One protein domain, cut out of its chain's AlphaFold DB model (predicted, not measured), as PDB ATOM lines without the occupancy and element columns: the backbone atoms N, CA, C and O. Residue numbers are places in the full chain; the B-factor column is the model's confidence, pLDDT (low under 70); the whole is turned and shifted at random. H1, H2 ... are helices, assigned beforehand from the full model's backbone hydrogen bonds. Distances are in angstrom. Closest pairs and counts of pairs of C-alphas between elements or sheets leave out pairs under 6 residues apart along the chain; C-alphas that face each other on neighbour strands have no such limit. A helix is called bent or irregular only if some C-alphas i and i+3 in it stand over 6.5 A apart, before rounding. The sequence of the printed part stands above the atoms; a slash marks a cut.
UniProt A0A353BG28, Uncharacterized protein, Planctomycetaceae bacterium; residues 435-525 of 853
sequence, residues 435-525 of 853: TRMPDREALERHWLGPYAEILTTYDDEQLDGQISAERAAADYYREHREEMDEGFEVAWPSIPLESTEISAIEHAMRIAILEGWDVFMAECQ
ATOM      1  N   THR A 435       0.606  30.267  38.163       92.12
ATOM      2  CA  THR A 435       1.947  30.651  37.698       92.12
ATOM      3  C   THR A 435       1.896  31.806  36.710       92.12
ATOM      4  O   THR A 435       2.872  32.548  36.596       92.12
ATOM      5  N   ARG A 436       0.757  31.986  36.036       92.94
ATOM      6  CA  ARG A 436       0.500  33.092  35.118       92.94
ATOM      7  C   ARG A 436      -0.953  33.541  35.225       92.94
ATOM      8  O   ARG A 436      -1.854  32.708  35.296       92.94
ATOM      9  N   MET A 437      -1.141  34.857  35.233       85.56
ATOM     10  CA  MET A 437      -2.437  35.529  35.131       85.56
ATOM     11  C   MET A 437      -2.559  36.172  33.745       85.56
ATOM     12  O   MET A 437      -1.536  36.632  33.217       85.56
ATOM     13  N   PRO A 438      -3.772  36.265  33.180       84.69
ATOM     14  CA  PRO A 438      -4.003  37.067  31.989       84.69
ATOM     15  C   PRO A 438      -3.943  38.566  32.319       84.69
ATOM     16  O   PRO A 438      -3.787  38.972  33.478       84.69
ATOM     17  N   ASP A 439      -4.030  39.403  31.287       76.06
ATOM     18  CA  ASP A 439      -4.108  40.844  31.482       76.06
ATOM     19  C   ASP A 439      -5.430  41.269  32.149       76.06
ATOM     20  O   ASP A 439      -6.376  40.499  32.331       76.06
ATOM     21  N   ARG A 440      -5.473  42.534  32.571       71.62
ATOM     22  CA  ARG A 440      -6.617  43.071  33.306       71.62
ATOM     23  C   ARG A 440      -7.896  43.101  32.467       71.62
ATOM     24  O   ARG A 440      -8.969  42.904  33.025       71.62
ATOM     25  N   GLU A 441      -7.788  43.354  31.166       73.00
ATOM     26  CA  GLU A 441      -8.955  43.437  30.290       73.00
ATOM     27  C   GLU A 441      -9.619  42.062  30.141       73.00
ATOM     28  O   GLU A 441     -10.836  41.950  30.277       73.00
ATOM     29  N   ALA A 442      -8.825  41.004  29.957       79.00
ATOM     30  CA  ALA A 442      -9.306  39.628  29.916       79.00
ATOM     31  C   ALA A 442      -9.951  39.195  31.248       79.00
ATOM     32  O   ALA A 442     -11.005  38.554  31.244       79.00
ATOM     33  N   LEU A 443      -9.377  39.597  32.394       78.50
ATOM     34  CA  LEU A 443      -9.994  39.370  33.710       78.50
ATOM     35  C   LEU A 443     -11.344  40.086  33.848       78.50
ATOM     36  O   LEU A 443     -12.299  39.486  34.338       78.50
ATOM     37  N   GLU A 444     -11.434  41.355  33.444       77.56
ATOM     38  CA  GLU A 444     -12.662  42.154  33.558       77.56
ATOM     39  C   GLU A 444     -13.770  41.663  32.620       77.56
ATOM     40  O   GLU A 444     -14.934  41.638  33.018       77.56
ATOM     41  N   ARG A 445     -13.416  41.207  31.412       83.81
ATOM     42  CA  ARG A 445     -14.374  40.764  30.389       83.81
ATOM     43  C   ARG A 445     -15.280  39.625  30.857       83.81
ATOM     44  O   ARG A 445     -16.476  39.669  30.580       83.81
ATOM     45  N   HIS A 446     -14.729  38.636  31.563       88.31
ATOM     46  CA  HIS A 446     -15.490  37.466  32.015       88.31
ATOM     47  C   HIS A 446     -15.495  37.295  33.534       88.31
ATOM     48  O   HIS A 446     -16.563  37.234  34.140       88.31
ATOM     49  N   TRP A 447     -14.318  37.225  34.164       88.06
ATOM     50  CA  TRP A 447     -14.198  36.842  35.574       88.06
ATOM     51  C   TRP A 447     -14.733  37.902  36.536       88.06
ATOM     52  O   TRP A 447     -15.560  37.584  37.384       88.06
ATOM     53  N   LEU A 448     -14.273  39.152  36.415       78.12
ATOM     54  CA  LEU A 448     -14.670  40.251  37.312       78.12
ATOM     55  C   LEU A 448     -15.960  40.962  36.867       78.12
ATOM     56  O   LEU A 448     -16.451  41.826  37.589       78.12
ATOM     57  N   GLY A 449     -16.484  40.614  35.690       78.75
ATOM     58  CA  GLY A 449     -17.764  41.086  35.171       78.75
ATOM     59  C   GLY A 449     -18.861  40.029  35.350       78.75
ATOM     60  O   GLY A 449     -19.293  39.794  36.480       78.75
ATOM     61  N   PRO A 450     -19.311  39.373  34.263       86.81
ATOM     62  CA  PRO A 450     -20.498  38.519  34.277       86.81
ATOM     63  C   PRO A 450     -20.393  37.328  35.238       86.81
ATOM     64  O   PRO A 450     -21.364  37.026  35.928       86.81
ATOM     65  N   TYR A 451     -19.232  36.670  35.350       93.06
ATOM     66  CA  TYR A 451     -19.077  35.538  36.271       93.06
ATOM     67  C   TYR A 451     -19.221  35.976  37.738       93.06
ATOM     68  O   TYR A 451     -19.978  35.364  38.492       93.06
ATOM     69  N   ALA A 452     -18.541  37.056  38.144       81.88
ATOM     70  CA  ALA A 452     -18.655  37.609  39.492       81.88
ATOM     71  C   ALA A 452     -20.082  38.079  39.807       81.88
ATOM     72  O   ALA A 452     -20.570  37.839  40.913       81.88
ATOM     73  N   GLU A 453     -20.764  38.710  38.848       83.81
ATOM     74  CA  GLU A 453     -22.154  39.147  39.004       83.81
ATOM     75  C   GLU A 453     -23.086  37.955  39.254       83.81
ATOM     76  O   GLU A 453     -23.828  37.970  40.234       83.81
ATOM     77  N   ILE A 454     -22.995  36.893  38.447       93.31
ATOM     78  CA  ILE A 454     -23.802  35.675  38.627       93.31
ATOM     79  C   ILE A 454     -23.503  35.013  39.976       93.31
ATOM     80  O   ILE A 454     -24.424  34.629  40.692       93.31
ATOM     81  N   LEU A 455     -22.223  34.893  40.338       89.88
ATOM     82  CA  LEU A 455     -21.792  34.212  41.559       89.88
ATOM     83  C   LEU A 455     -22.248  34.938  42.836       89.88
ATOM     84  O   LEU A 455     -22.540  34.294  43.843       89.88
ATOM     85  N   THR A 456     -22.284  36.272  42.811       84.06
ATOM     86  CA  THR A 456     -22.564  37.103  43.997       84.06
ATOM     87  C   THR A 456     -24.003  37.612  44.072       84.06
ATOM     88  O   THR A 456     -24.426  38.071  45.132       84.06
ATOM     89  N   THR A 457     -24.771  37.505  42.986       83.88
ATOM     90  CA  THR A 457     -26.172  37.940  42.936       83.88
ATOM     91  C   THR A 457     -27.103  36.759  43.189       83.88
ATOM     92  O   THR A 457     -27.414  35.983  42.287       83.88
ATOM     93  N   TYR A 458     -27.593  36.637  44.422       87.50
ATOM     94  CA  TYR A 458     -28.616  35.662  44.794       87.50
ATOM     95  C   TYR A 458     -29.571  36.215  45.853       87.50
ATOM     96  O   TYR A 458     -29.260  37.169  46.564       87.50
ATOM     97  N   ASP A 459     -30.752  35.606  45.943       85.25
ATOM     98  CA  ASP A 459     -31.758  35.950  46.944       85.25
ATOM     99  C   ASP A 459     -31.462  35.239  48.274       85.25
ATOM    100  O   ASP A 459     -31.552  34.012  48.365       85.25
ATOM    101  N   ASP A 460     -31.129  36.014  49.309       83.50
ATOM    102  CA  ASP A 460     -30.910  35.521  50.676       83.50
ATOM    103  C   ASP A 460     -32.180  34.907  51.305       83.50
ATOM    104  O   ASP A 460     -32.088  34.158  52.283       83.50
ATOM    105  N   GLU A 461     -33.375  35.217  50.782       87.75
ATOM    106  CA  GLU A 461     -34.639  34.627  51.241       87.75
ATOM    107  C   GLU A 461     -34.879  33.226  50.654       87.75
ATOM    108  O   GLU A 461     -35.611  32.417  51.243       87.75
ATOM    109  N   GLN A 462     -34.227  32.894  49.535       91.44
ATOM    110  CA  GLN A 462     -34.275  31.566  48.939       91.44
ATOM    111  C   GLN A 462     -33.307  30.618  49.667       91.44
ATOM    112  O   GLN A 462     -32.101  30.847  49.730       91.44
ATOM    113  N   LEU A 463     -33.827  29.490  50.171       86.44
ATOM    114  CA  LEU A 463     -33.056  28.521  50.970       86.44
ATOM    115  C   LEU A 463     -31.773  28.029  50.271       86.44
ATOM    116  O   LEU A 463     -30.782  27.746  50.941       86.44
ATOM    117  N   ASP A 464     -31.807  27.899  48.944       88.94
ATOM    118  CA  ASP A 464     -30.701  27.462  48.091       88.94
ATOM    119  C   ASP A 464     -30.221  28.554  47.120       88.94
ATOM    120  O   ASP A 464     -29.602  28.229  46.104       88.94
ATOM    121  N   GLY A 465     -30.470  29.836  47.423       89.31
ATOM    122  CA  GLY A 465     -30.083  30.968  46.572       89.31
ATOM    123  C   GLY A 465     -28.591  30.960  46.227       89.31
ATOM    124  O   GLY A 465     -28.228  30.947  45.053       89.31
ATOM    125  N   GLN A 466     -27.725  30.836  47.239       88.62
ATOM    126  CA  GLN A 466     -26.271  30.766  47.047       88.62
ATOM    127  C   GLN A 466     -25.842  29.548  46.206       88.62
ATOM    128  O   GLN A 466     -25.063  29.679  45.269       88.62
ATOM    129  N   ILE A 467     -26.388  28.359  46.492       90.69
ATOM    130  CA  ILE A 467     -26.064  27.128  45.743       90.69
ATOM    131  C   ILE A 467     -26.505  27.258  44.278       90.69
ATOM    132  O   ILE A 467     -25.840  26.750  43.376       90.69
ATOM    133  N   SER A 468     -27.636  27.921  44.039       91.19
ATOM    134  CA  SER A 468     -28.159  28.168  42.697       91.19
ATOM    135  C   SER A 468     -27.267  29.136  41.919       91.19
ATOM    136  O   SER A 468     -26.954  28.848  40.766       91.19
ATOM    137  N   ALA A 469     -26.792  30.214  42.551       92.25
ATOM    138  CA  ALA A 469     -25.828  31.140  41.952       92.25
ATOM    139  C   ALA A 469     -24.489  30.464  41.631       92.25
ATOM    140  O   ALA A 469     -23.981  30.614  40.524       92.25
ATOM    141  N   GLU A 470     -23.951  29.646  42.539       93.25
ATOM    142  CA  GLU A 470     -22.723  28.886  42.275       93.25
ATOM    143  C   GLU A 470     -22.869  27.931  41.085       93.25
ATOM    144  O   GLU A 470     -21.952  27.808  40.274       93.25
ATOM    145  N   ARG A 471     -24.021  27.259  40.953       93.75
ATOM    146  CA  ARG A 471     -24.306  26.393  39.797       93.75
ATOM    147  C   ARG A 471     -24.432  27.194  38.507       93.75
ATOM    148  O   ARG A 471     -23.854  26.792  37.506       93.75
ATOM    149  N   ALA A 472     -25.136  28.323  38.539       94.62
ATOM    150  CA  ALA A 472     -25.285  29.194  37.380       94.62
ATOM    151  C   ALA A 472     -23.939  29.784  36.926       94.62
ATOM    152  O   ALA A 472     -23.663  29.835  35.730       94.62
ATOM    153  N   ALA A 473     -23.074  30.174  37.867       95.31
ATOM    154  CA  ALA A 473     -21.726  30.647  37.568       95.31
ATOM    155  C   ALA A 473     -20.875  29.532  36.939       95.31
ATOM    156  O   ALA A 473     -20.225  29.757  35.919       95.31
ATOM    157  N   ALA A 474     -20.943  28.312  37.484       95.50
ATOM    158  CA  ALA A 474     -20.271  27.150  36.908       95.50
ATOM    159  C   ALA A 474     -20.793  26.816  35.498       95.50
ATOM    160  O   ALA A 474     -20.010  26.455  34.620       95.50
ATOM    161  N   ASP A 475     -22.098  26.952  35.249       96.69
ATOM    162  CA  ASP A 475     -22.688  26.772  33.919       96.69
ATOM    163  C   ASP A 475     -22.168  27.831  32.932       96.69
ATOM    164  O   ASP A 475     -21.693  27.468  31.857       96.69
ATOM    165  N   TYR A 476     -22.129  29.108  33.335       96.56
ATOM    166  CA  TYR A 476     -21.547  30.189  32.535       96.56
ATOM    167  C   TYR A 476     -20.065  29.942  32.213       96.56
ATOM    168  O   TYR A 476     -19.653  30.064  31.057       96.56
ATOM    169  N   TYR A 477     -19.267  29.546  33.211       97.38
ATOM    170  CA  TYR A 477     -17.858  29.206  33.010       97.38
ATOM    171  C   TYR A 477     -17.692  27.995  32.089       97.38
ATOM    172  O   TYR A 477     -16.804  27.991  31.241       97.38
ATOM    173  N   ARG A 478     -18.563  26.983  32.187       96.94
ATOM    174  CA  ARG A 478     -18.528  25.821  31.289       96.94
ATOM    175  C   ARG A 478     -18.762  26.211  29.831       96.94
ATOM    176  O   ARG A 478     -18.122  25.633  28.958       96.94
ATOM    177  N   GLU A 479     -19.662  27.159  29.582       97.00
ATOM    178  CA  GLU A 479     -19.989  27.649  28.239       97.00
ATOM    179  C   GLU A 479     -18.872  28.510  27.630       97.00
ATOM    180  O   GLU A 479     -18.631  28.418  26.430       97.00
ATOM    181  N   HIS A 480     -18.150  29.285  28.448       95.81
ATOM    182  CA  HIS A 480     -17.124  30.243  27.995       95.81
ATOM    183  C   HIS A 480     -15.692  29.816  28.349       95.81
ATOM    184  O   HIS A 480     -14.770  30.631  28.359       95.81
ATOM    185  N   ARG A 481     -15.488  28.534  28.670       95.31
ATOM    186  CA  ARG A 481     -14.253  28.052  29.297       95.31
ATOM    187  C   ARG A 481     -12.991  28.380  28.506       95.31
ATOM    188  O   ARG A 481     -12.000  28.763  29.110       95.31
ATOM    189  N   GLU A 482     -13.010  28.201  27.186       94.38
ATOM    190  CA  GLU A 482     -11.827  28.435  26.347       94.38
ATOM    191  C   GLU A 482     -11.346  29.891  26.438       94.38
ATOM    192  O   GLU A 482     -10.155  30.124  26.629       94.38
ATOM    193  N   GLU A 483     -12.272  30.851  26.390       94.12
ATOM    194  CA  GLU A 483     -11.986  32.287  26.510       94.12
ATOM    195  C   GLU A 483     -11.590  32.664  27.945       94.12
ATOM    196  O   GLU A 483     -10.683  33.465  28.164       94.12
ATOM    197  N   MET A 484     -12.243  32.062  28.944       94.75
ATOM    198  CA  MET A 484     -11.989  32.348  30.359       94.75
ATOM    199  C   MET A 484     -10.676  31.745  30.879       94.75
ATOM    200  O   MET A 484     -10.076  32.319  31.789       94.75
ATOM    201  N   ASP A 485     -10.228  30.615  30.322       96.25
ATOM    202  CA  ASP A 485      -8.959  29.959  30.671       96.25
ATOM    203  C   ASP A 485      -7.759  30.586  29.931       96.25
ATOM    204  O   ASP A 485      -6.606  30.329  30.295       96.25
ATOM    205  N   GLU A 486      -7.995  31.416  28.909       94.19
ATOM    206  CA  GLU A 486      -6.932  32.019  28.108       94.19
ATOM    207  C   GLU A 486      -5.988  32.876  28.970       94.19
ATOM    208  O   GLU A 486      -6.392  33.730  29.759       94.19
ATOM    209  N   GLY A 487      -4.682  32.638  28.824       90.75
ATOM    210  CA  GLY A 487      -3.638  33.379  29.536       90.75
ATOM    211  C   GLY A 487      -3.399  32.947  30.988       90.75
ATOM    212  O   GLY A 487      -2.430  33.419  31.590       90.75
ATOM    213  N   PHE A 488      -4.200  32.026  31.533       95.69
ATOM    214  CA  PHE A 488      -3.936  31.408  32.829       95.69
ATOM    215  C   PHE A 488      -2.967  30.227  32.724       95.69
ATOM    216  O   PHE A 488      -3.034  29.403  31.815       95.69
ATOM    217  N   GLU A 489      -2.107  30.085  33.731       94.81
ATOM    218  CA  GLU A 489      -1.343  28.858  33.968       94.81
ATOM    219  C   GLU A 489      -1.452  28.484  35.452       94.81
ATOM    220  O   GLU A 489      -1.249  29.324  36.330       94.81
ATOM    221  N   VAL A 490      -1.782  27.224  35.746       93.62
ATOM    222  CA  VAL A 490      -2.014  26.735  37.115       93.62
ATOM    223  C   VAL A 490      -0.837  25.886  37.585       93.62
ATOM    224  O   VAL A 490      -0.412  24.960  36.894       93.62
ATOM    225  N   ALA A 491      -0.363  26.125  38.808       93.19
ATOM    226  CA  ALA A 491       0.725  25.346  39.401       93.19
ATOM    227  C   ALA A 491       0.343  23.889  39.720       93.19
ATOM    228  O   ALA A 491       1.187  22.993  39.642       93.19
ATOM    229  N   TRP A 492      -0.910  23.648  40.113       93.31
ATOM    230  CA  TRP A 492      -1.422  22.320  40.444       93.31
ATOM    231  C   TRP A 492      -2.864  22.119  39.945       93.31
ATOM    232  O   TRP A 492      -3.815  22.453  40.650       93.31
ATOM    233  N   PRO A 493      -3.045  21.545  38.741       91.12
ATOM    234  CA  PRO A 493      -4.375  21.315  38.166       91.12
ATOM    235  C   PRO A 493      -5.251  20.326  38.947       91.12
ATOM    236  O   PRO A 493      -6.467  20.345  38.800       91.12
ATOM    237  N   SER A 494      -4.651  19.449  39.757       90.44
ATOM    238  CA  SER A 494      -5.359  18.430  40.548       90.44
ATOM    239  C   SER A 494      -5.664  18.877  41.980       90.44
ATOM    240  O   SER A 494      -5.828  18.032  42.861       90.44
ATOM    241  N   ILE A 495      -5.714  20.190  42.225       89.75
ATOM    242  CA  ILE A 495      -6.168  20.738  43.503       89.75
ATOM    243  C   ILE A 495      -7.588  20.225  43.822       89.75
ATOM    244  O   ILE A 495      -8.404  20.095  42.907       89.75
ATOM    245  N   PRO A 496      -7.902  19.897  45.088       88.25
ATOM    246  CA  PRO A 496      -9.267  19.558  45.471       88.25
ATOM    247  C   PRO A 496     -10.220  20.719  45.172       88.25
ATOM    248  O   PRO A 496      -9.973  21.835  45.620       88.25
ATOM    249  N   LEU A 497     -11.293  20.426  44.439       90.81
ATOM    250  CA  LEU A 497     -12.325  21.383  44.046       90.81
ATOM    251  C   LEU A 497     -13.556  21.268  44.954       90.81
ATOM    252  O   LEU A 497     -13.862  20.187  45.475       90.81
ATOM    253  N   GLU A 498     -14.280  22.370  45.125       88.56
ATOM    254  CA  GLU A 498     -15.616  22.376  45.712       88.56
ATOM    255  C   GLU A 498     -16.632  21.707  44.774       88.56
ATOM    256  O   GLU A 498     -16.409  21.544  43.578       88.56
ATOM    257  N   SER A 499     -17.786  21.297  45.309       83.44
ATOM    258  CA  SER A 499     -18.740  20.450  44.574       83.44
ATOM    259  C   SER A 499     -19.313  21.063  43.290       83.44
ATOM    260  O   SER A 499     -19.851  20.323  42.469       83.44
ATOM    261  N   THR A 500     -19.263  22.388  43.146       87.00
ATOM    262  CA  THR A 500     -19.777  23.129  41.983       87.00
ATOM    263  C   THR A 500     -18.672  23.586  41.031       87.00
ATOM    264  O   THR A 500     -18.981  23.998  39.920       87.00
ATOM    265  N   GLU A 501     -17.405  23.477  41.427       93.44
ATOM    266  CA  GLU A 501     -16.262  23.958  40.654       93.44
ATOM    267  C   GLU A 501     -15.821  22.945  39.591       93.44
ATOM    268  O   GLU A 501     -15.866  21.727  39.780       93.44
ATOM    269  N   ILE A 502     -15.360  23.462  38.457       94.00
ATOM    270  CA  ILE A 502     -15.004  22.691  37.264       94.00
ATOM    271  C   ILE A 502     -13.486  22.604  37.094       94.00
ATOM    272  O   ILE A 502     -12.975  21.603  36.583       94.00
ATOM    273  N   SER A 503     -12.749  23.645  37.488       95.19
ATOM    274  CA  SER A 503     -11.302  23.723  37.281       95.19
ATOM    275  C   SER A 503     -10.575  24.439  38.419       95.19
ATOM    276  O   SER A 503     -11.156  25.188  39.200       95.19
ATOM    277  N   ALA A 504      -9.256  24.250  38.468       94.00
ATOM    278  CA  ALA A 504      -8.385  24.961  39.397       94.00
ATOM    279  C   ALA A 504      -8.305  26.478  39.121       94.00
ATOM    280  O   ALA A 504      -8.007  27.242  40.037       94.00
ATOM    281  N   ILE A 505      -8.560  26.913  37.878       95.62
ATOM    282  CA  ILE A 505      -8.641  28.339  37.521       95.62
ATOM    283  C   ILE A 505      -9.902  28.931  38.146       95.62
ATOM    284  O   ILE A 505      -9.821  29.938  38.843       95.62
ATOM    285  N   GLU A 506     -11.044  28.264  37.969       95.81
ATOM    286  CA  GLU A 506     -12.306  28.685  38.573       95.81
ATOM    287  C   GLU A 506     -12.207  28.742  40.097       95.81
ATOM    288  O   GLU A 506     -12.583  29.747  40.694       95.81
ATOM    289  N   HIS A 507     -11.614  27.719  40.716       95.31
ATOM    290  CA  HIS A 507     -11.353  27.704  42.154       95.31
ATOM    291  C   HIS A 507     -10.538  28.925  42.606       95.31
ATOM    292  O   HIS A 507     -10.904  29.628  43.548       95.31
ATOM    293  N   ALA A 508      -9.448  29.232  41.895       93.56
ATOM    294  CA  ALA A 508      -8.610  30.389  42.190       93.56
ATOM    295  C   ALA A 508      -9.387  31.714  42.071       93.56
ATOM    296  O   ALA A 508      -9.275  32.581  42.940       93.56
ATOM    297  N   MET A 509     -10.197  31.866  41.021       92.06
ATOM    298  CA  MET A 509     -10.964  33.086  40.776       92.06
ATOM    299  C   MET A 509     -12.147  33.247  41.733       92.06
ATOM    300  O   MET A 509     -12.420  34.368  42.163       92.06
ATOM    301  N   ARG A 510     -12.797  32.156  42.153       93.56
ATOM    302  CA  ARG A 510     -13.834  32.180  43.196       93.56
ATOM    303  C   ARG A 510     -13.289  32.692  44.519       93.56
ATOM    304  O   ARG A 510     -13.910  33.575  45.103       93.56
ATOM    305  N   ILE A 511     -12.112  32.230  44.952       89.69
ATOM    306  CA  ILE A 511     -11.448  32.776  46.150       89.69
ATOM    307  C   ILE A 511     -11.254  34.288  45.992       89.69
ATOM    308  O   ILE A 511     -11.591  35.063  46.885       89.69
ATOM    309  N   ALA A 512     -10.759  34.723  44.834       84.81
ATOM    310  CA  ALA A 512     -10.484  36.129  44.580       84.81
ATOM    311  C   ALA A 512     -11.742  37.020  44.592       84.81
ATOM    312  O   ALA A 512     -11.676  38.153  45.072       84.81
ATOM    313  N   ILE A 513     -12.875  36.510  44.101       82.25
ATOM    314  CA  ILE A 513     -14.161  37.221  44.043       82.25
ATOM    315  C   ILE A 513     -14.879  37.201  45.399       82.25
ATOM    316  O   ILE A 513     -15.378  38.235  45.839       82.25
ATOM    317  N   LEU A 514     -14.935  36.043  46.063       82.00
ATOM    318  CA  LEU A 514     -15.727  35.837  47.280       82.00
ATOM    319  C   LEU A 514     -14.999  36.285  48.551       82.00
ATOM    320  O   LEU A 514     -15.613  36.881  49.435       82.00
ATOM    321  N   GLU A 515     -13.701  35.992  48.661       81.50
ATOM    322  CA  GLU A 515     -12.900  36.325  49.847       81.50
ATOM    323  C   GLU A 515     -12.147  37.651  49.697       81.50
ATOM    324  O   GLU A 515     -11.797  38.279  50.696       81.50
ATOM    325  N   GLY A 516     -11.941  38.099  48.456       72.81
ATOM    326  CA  GLY A 516     -11.290  39.359  48.129       72.81
ATOM    327  C   GLY A 516      -9.867  39.198  47.593       72.81
ATOM    328  O   GLY A 516      -9.143  38.230  47.851       72.81
ATOM    329  N   TRP A 517      -9.445  40.201  46.821       77.75
ATOM    330  CA  TRP A 517      -8.174  40.174  46.098       77.75
ATOM    331  C   TRP A 517      -6.948  40.214  47.018       77.75
ATOM    332  O   TRP A 517      -5.888  39.701  46.668       77.75
ATOM    333  N   ASP A 518      -7.066  40.819  48.199       71.00
ATOM    334  CA  ASP A 518      -6.007  40.863  49.206       71.00
ATOM    335  C   ASP A 518      -5.747  39.484  49.824       71.00
ATOM    336  O   ASP A 518      -4.583  39.082  49.936       71.00
ATOM    337  N   VAL A 519      -6.813  38.744  50.146       80.00
ATOM    338  CA  VAL A 519      -6.734  37.358  50.627       80.00
ATOM    339  C   VAL A 519      -6.136  36.466  49.546       80.00
ATOM    340  O   VAL A 519      -5.158  35.761  49.801       80.00
ATOM    341  N   PHE A 520      -6.644  36.565  48.317       85.50
ATOM    342  CA  PHE A 520      -6.127  35.813  47.175       85.50
ATOM    343  C   PHE A 520      -4.636  36.076  46.925       85.50
ATOM    344  O   PHE A 520      -3.837  35.147  46.775       85.50
ATOM    345  N   MET A 521      -4.223  37.342  46.933       85.12
ATOM    346  CA  MET A 521      -2.830  37.710  46.699       85.12
ATOM    347  C   MET A 521      -1.895  37.215  47.810       85.12
ATOM    348  O   MET A 521      -0.792  36.745  47.519       85.12
ATOM    349  N   ALA A 522      -2.325  37.260  49.072       84.81
ATOM    350  CA  ALA A 522      -1.540  36.758  50.197       84.81
ATOM    351  C   ALA A 522      -1.496  35.219  50.245       84.81
ATOM    352  O   ALA A 522      -0.417  34.623  50.184       84.81
ATOM    353  N   GLU A 523      -2.657  34.567  50.328       87.81
ATOM    354  CA  GLU A 523      -2.762  33.132  50.618       87.81
ATOM    355  C   GLU A 523      -2.605  32.236  49.380       87.81
ATOM    356  O   GLU A 523      -2.092  31.118  49.506       87.81
ATOM    357  N   CYS A 524      -2.992  32.708  48.188       91.25
ATOM    358  CA  CYS A 524      -2.925  31.930  46.946       91.25
ATOM    359  C   CYS A 524      -1.719  32.320  46.082       91.25
ATOM    360  O   CYS A 524      -0.999  31.441  45.613       91.25
ATOM    361  N   GLN A 525      -1.463  33.617  45.890       91.25
ATOM    362  CA  GLN A 525      -0.378  34.093  45.013       91.25
ATOM    363  C   GLN A 525       0.953  34.335  45.736       91.25
ATOM    364  O   GLN A 525       1.971  34.575  45.089       91.25
TER     365      GLN A 525
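This is residues 435 to 525 of the 853 residues of an uncharacterized protein of Planctomycetaceae bacterium (UniProt A0A353BG28). Look first for a long, splayed hairpin of two helices, a kinked H1 and a straighter H2, whose turn at residues 457 to 464 reaches far out along the long axis. A smaller hairpin, H4 and H5, packs on it through H4, which crosses H1 steeply, while short H3 follows H2 and a wide loop, residues 486 to 503, leads on to H4. The 91 printed residues hold five named helices, H1 to H5 in order, and no named strand: all helix. The whole is compact, with a radius of gyration of the C-alphas of 12.9 A, yet elongated, spanning 39 by 25 by 24 A.

Start at H1, residues 440 to 456, the hub, which has a kink of 36 degrees near residue 448 and is only just irregular, C-alphas 445 and 448 being 6.9 A apart. With residues 451 to 456 alone it touches H2, residues 465 to 479, in a hairpin; the closest C-alphas, of Leu 455 and Ala 469, are 5.1 A apart, and the tilt of 36 degrees, opposite ways, is only just steep. H3, residues 481 to 485, only just touches H1, at residues 442 to 447 alone, with 3 pairs of C-alphas within 8 A; the closest, of His 446 and Met 484, are 6.4 A apart. H4, residues 504 to 514, touches H1, the closest C-alphas being those of Ala 452 and Ile 513, 6.4 A; they run the same way at a steep tilt of 69.6 degrees, only just short of about perpendicular. H5, residues 517 to 524, forms a hairpin with H4 at a steep tilt of 42 degrees, with C-alphas 512 and 520 the closest at 5.1 A, and is apart from H1, H2 and H3. In H2, H3, H4 and H5 every O i to N i+4 pair is within hydrogen-bond range; in H1, 8 of 13 are.

Find C-alpha 440 at (-6.617, 43.071, 33.306); from there H1 runs 20.1 A to C-alpha 456. H2 begins at (-30.083, 30.968, 46.572) and is 21.2 A long, H3 5.8 A, H4 15.3 A and H5 9.8 A, ending with C-alpha 524 at (-2.925, 31.930, 46.946).

The farthest C-alphas, of Thr 435 and Glu 461, are 39.2 A apart. The printed part has no cut; its one long link joins H3 to H4. Mean pLDDT of the printed part is 88.7, and no printed residue is under 70.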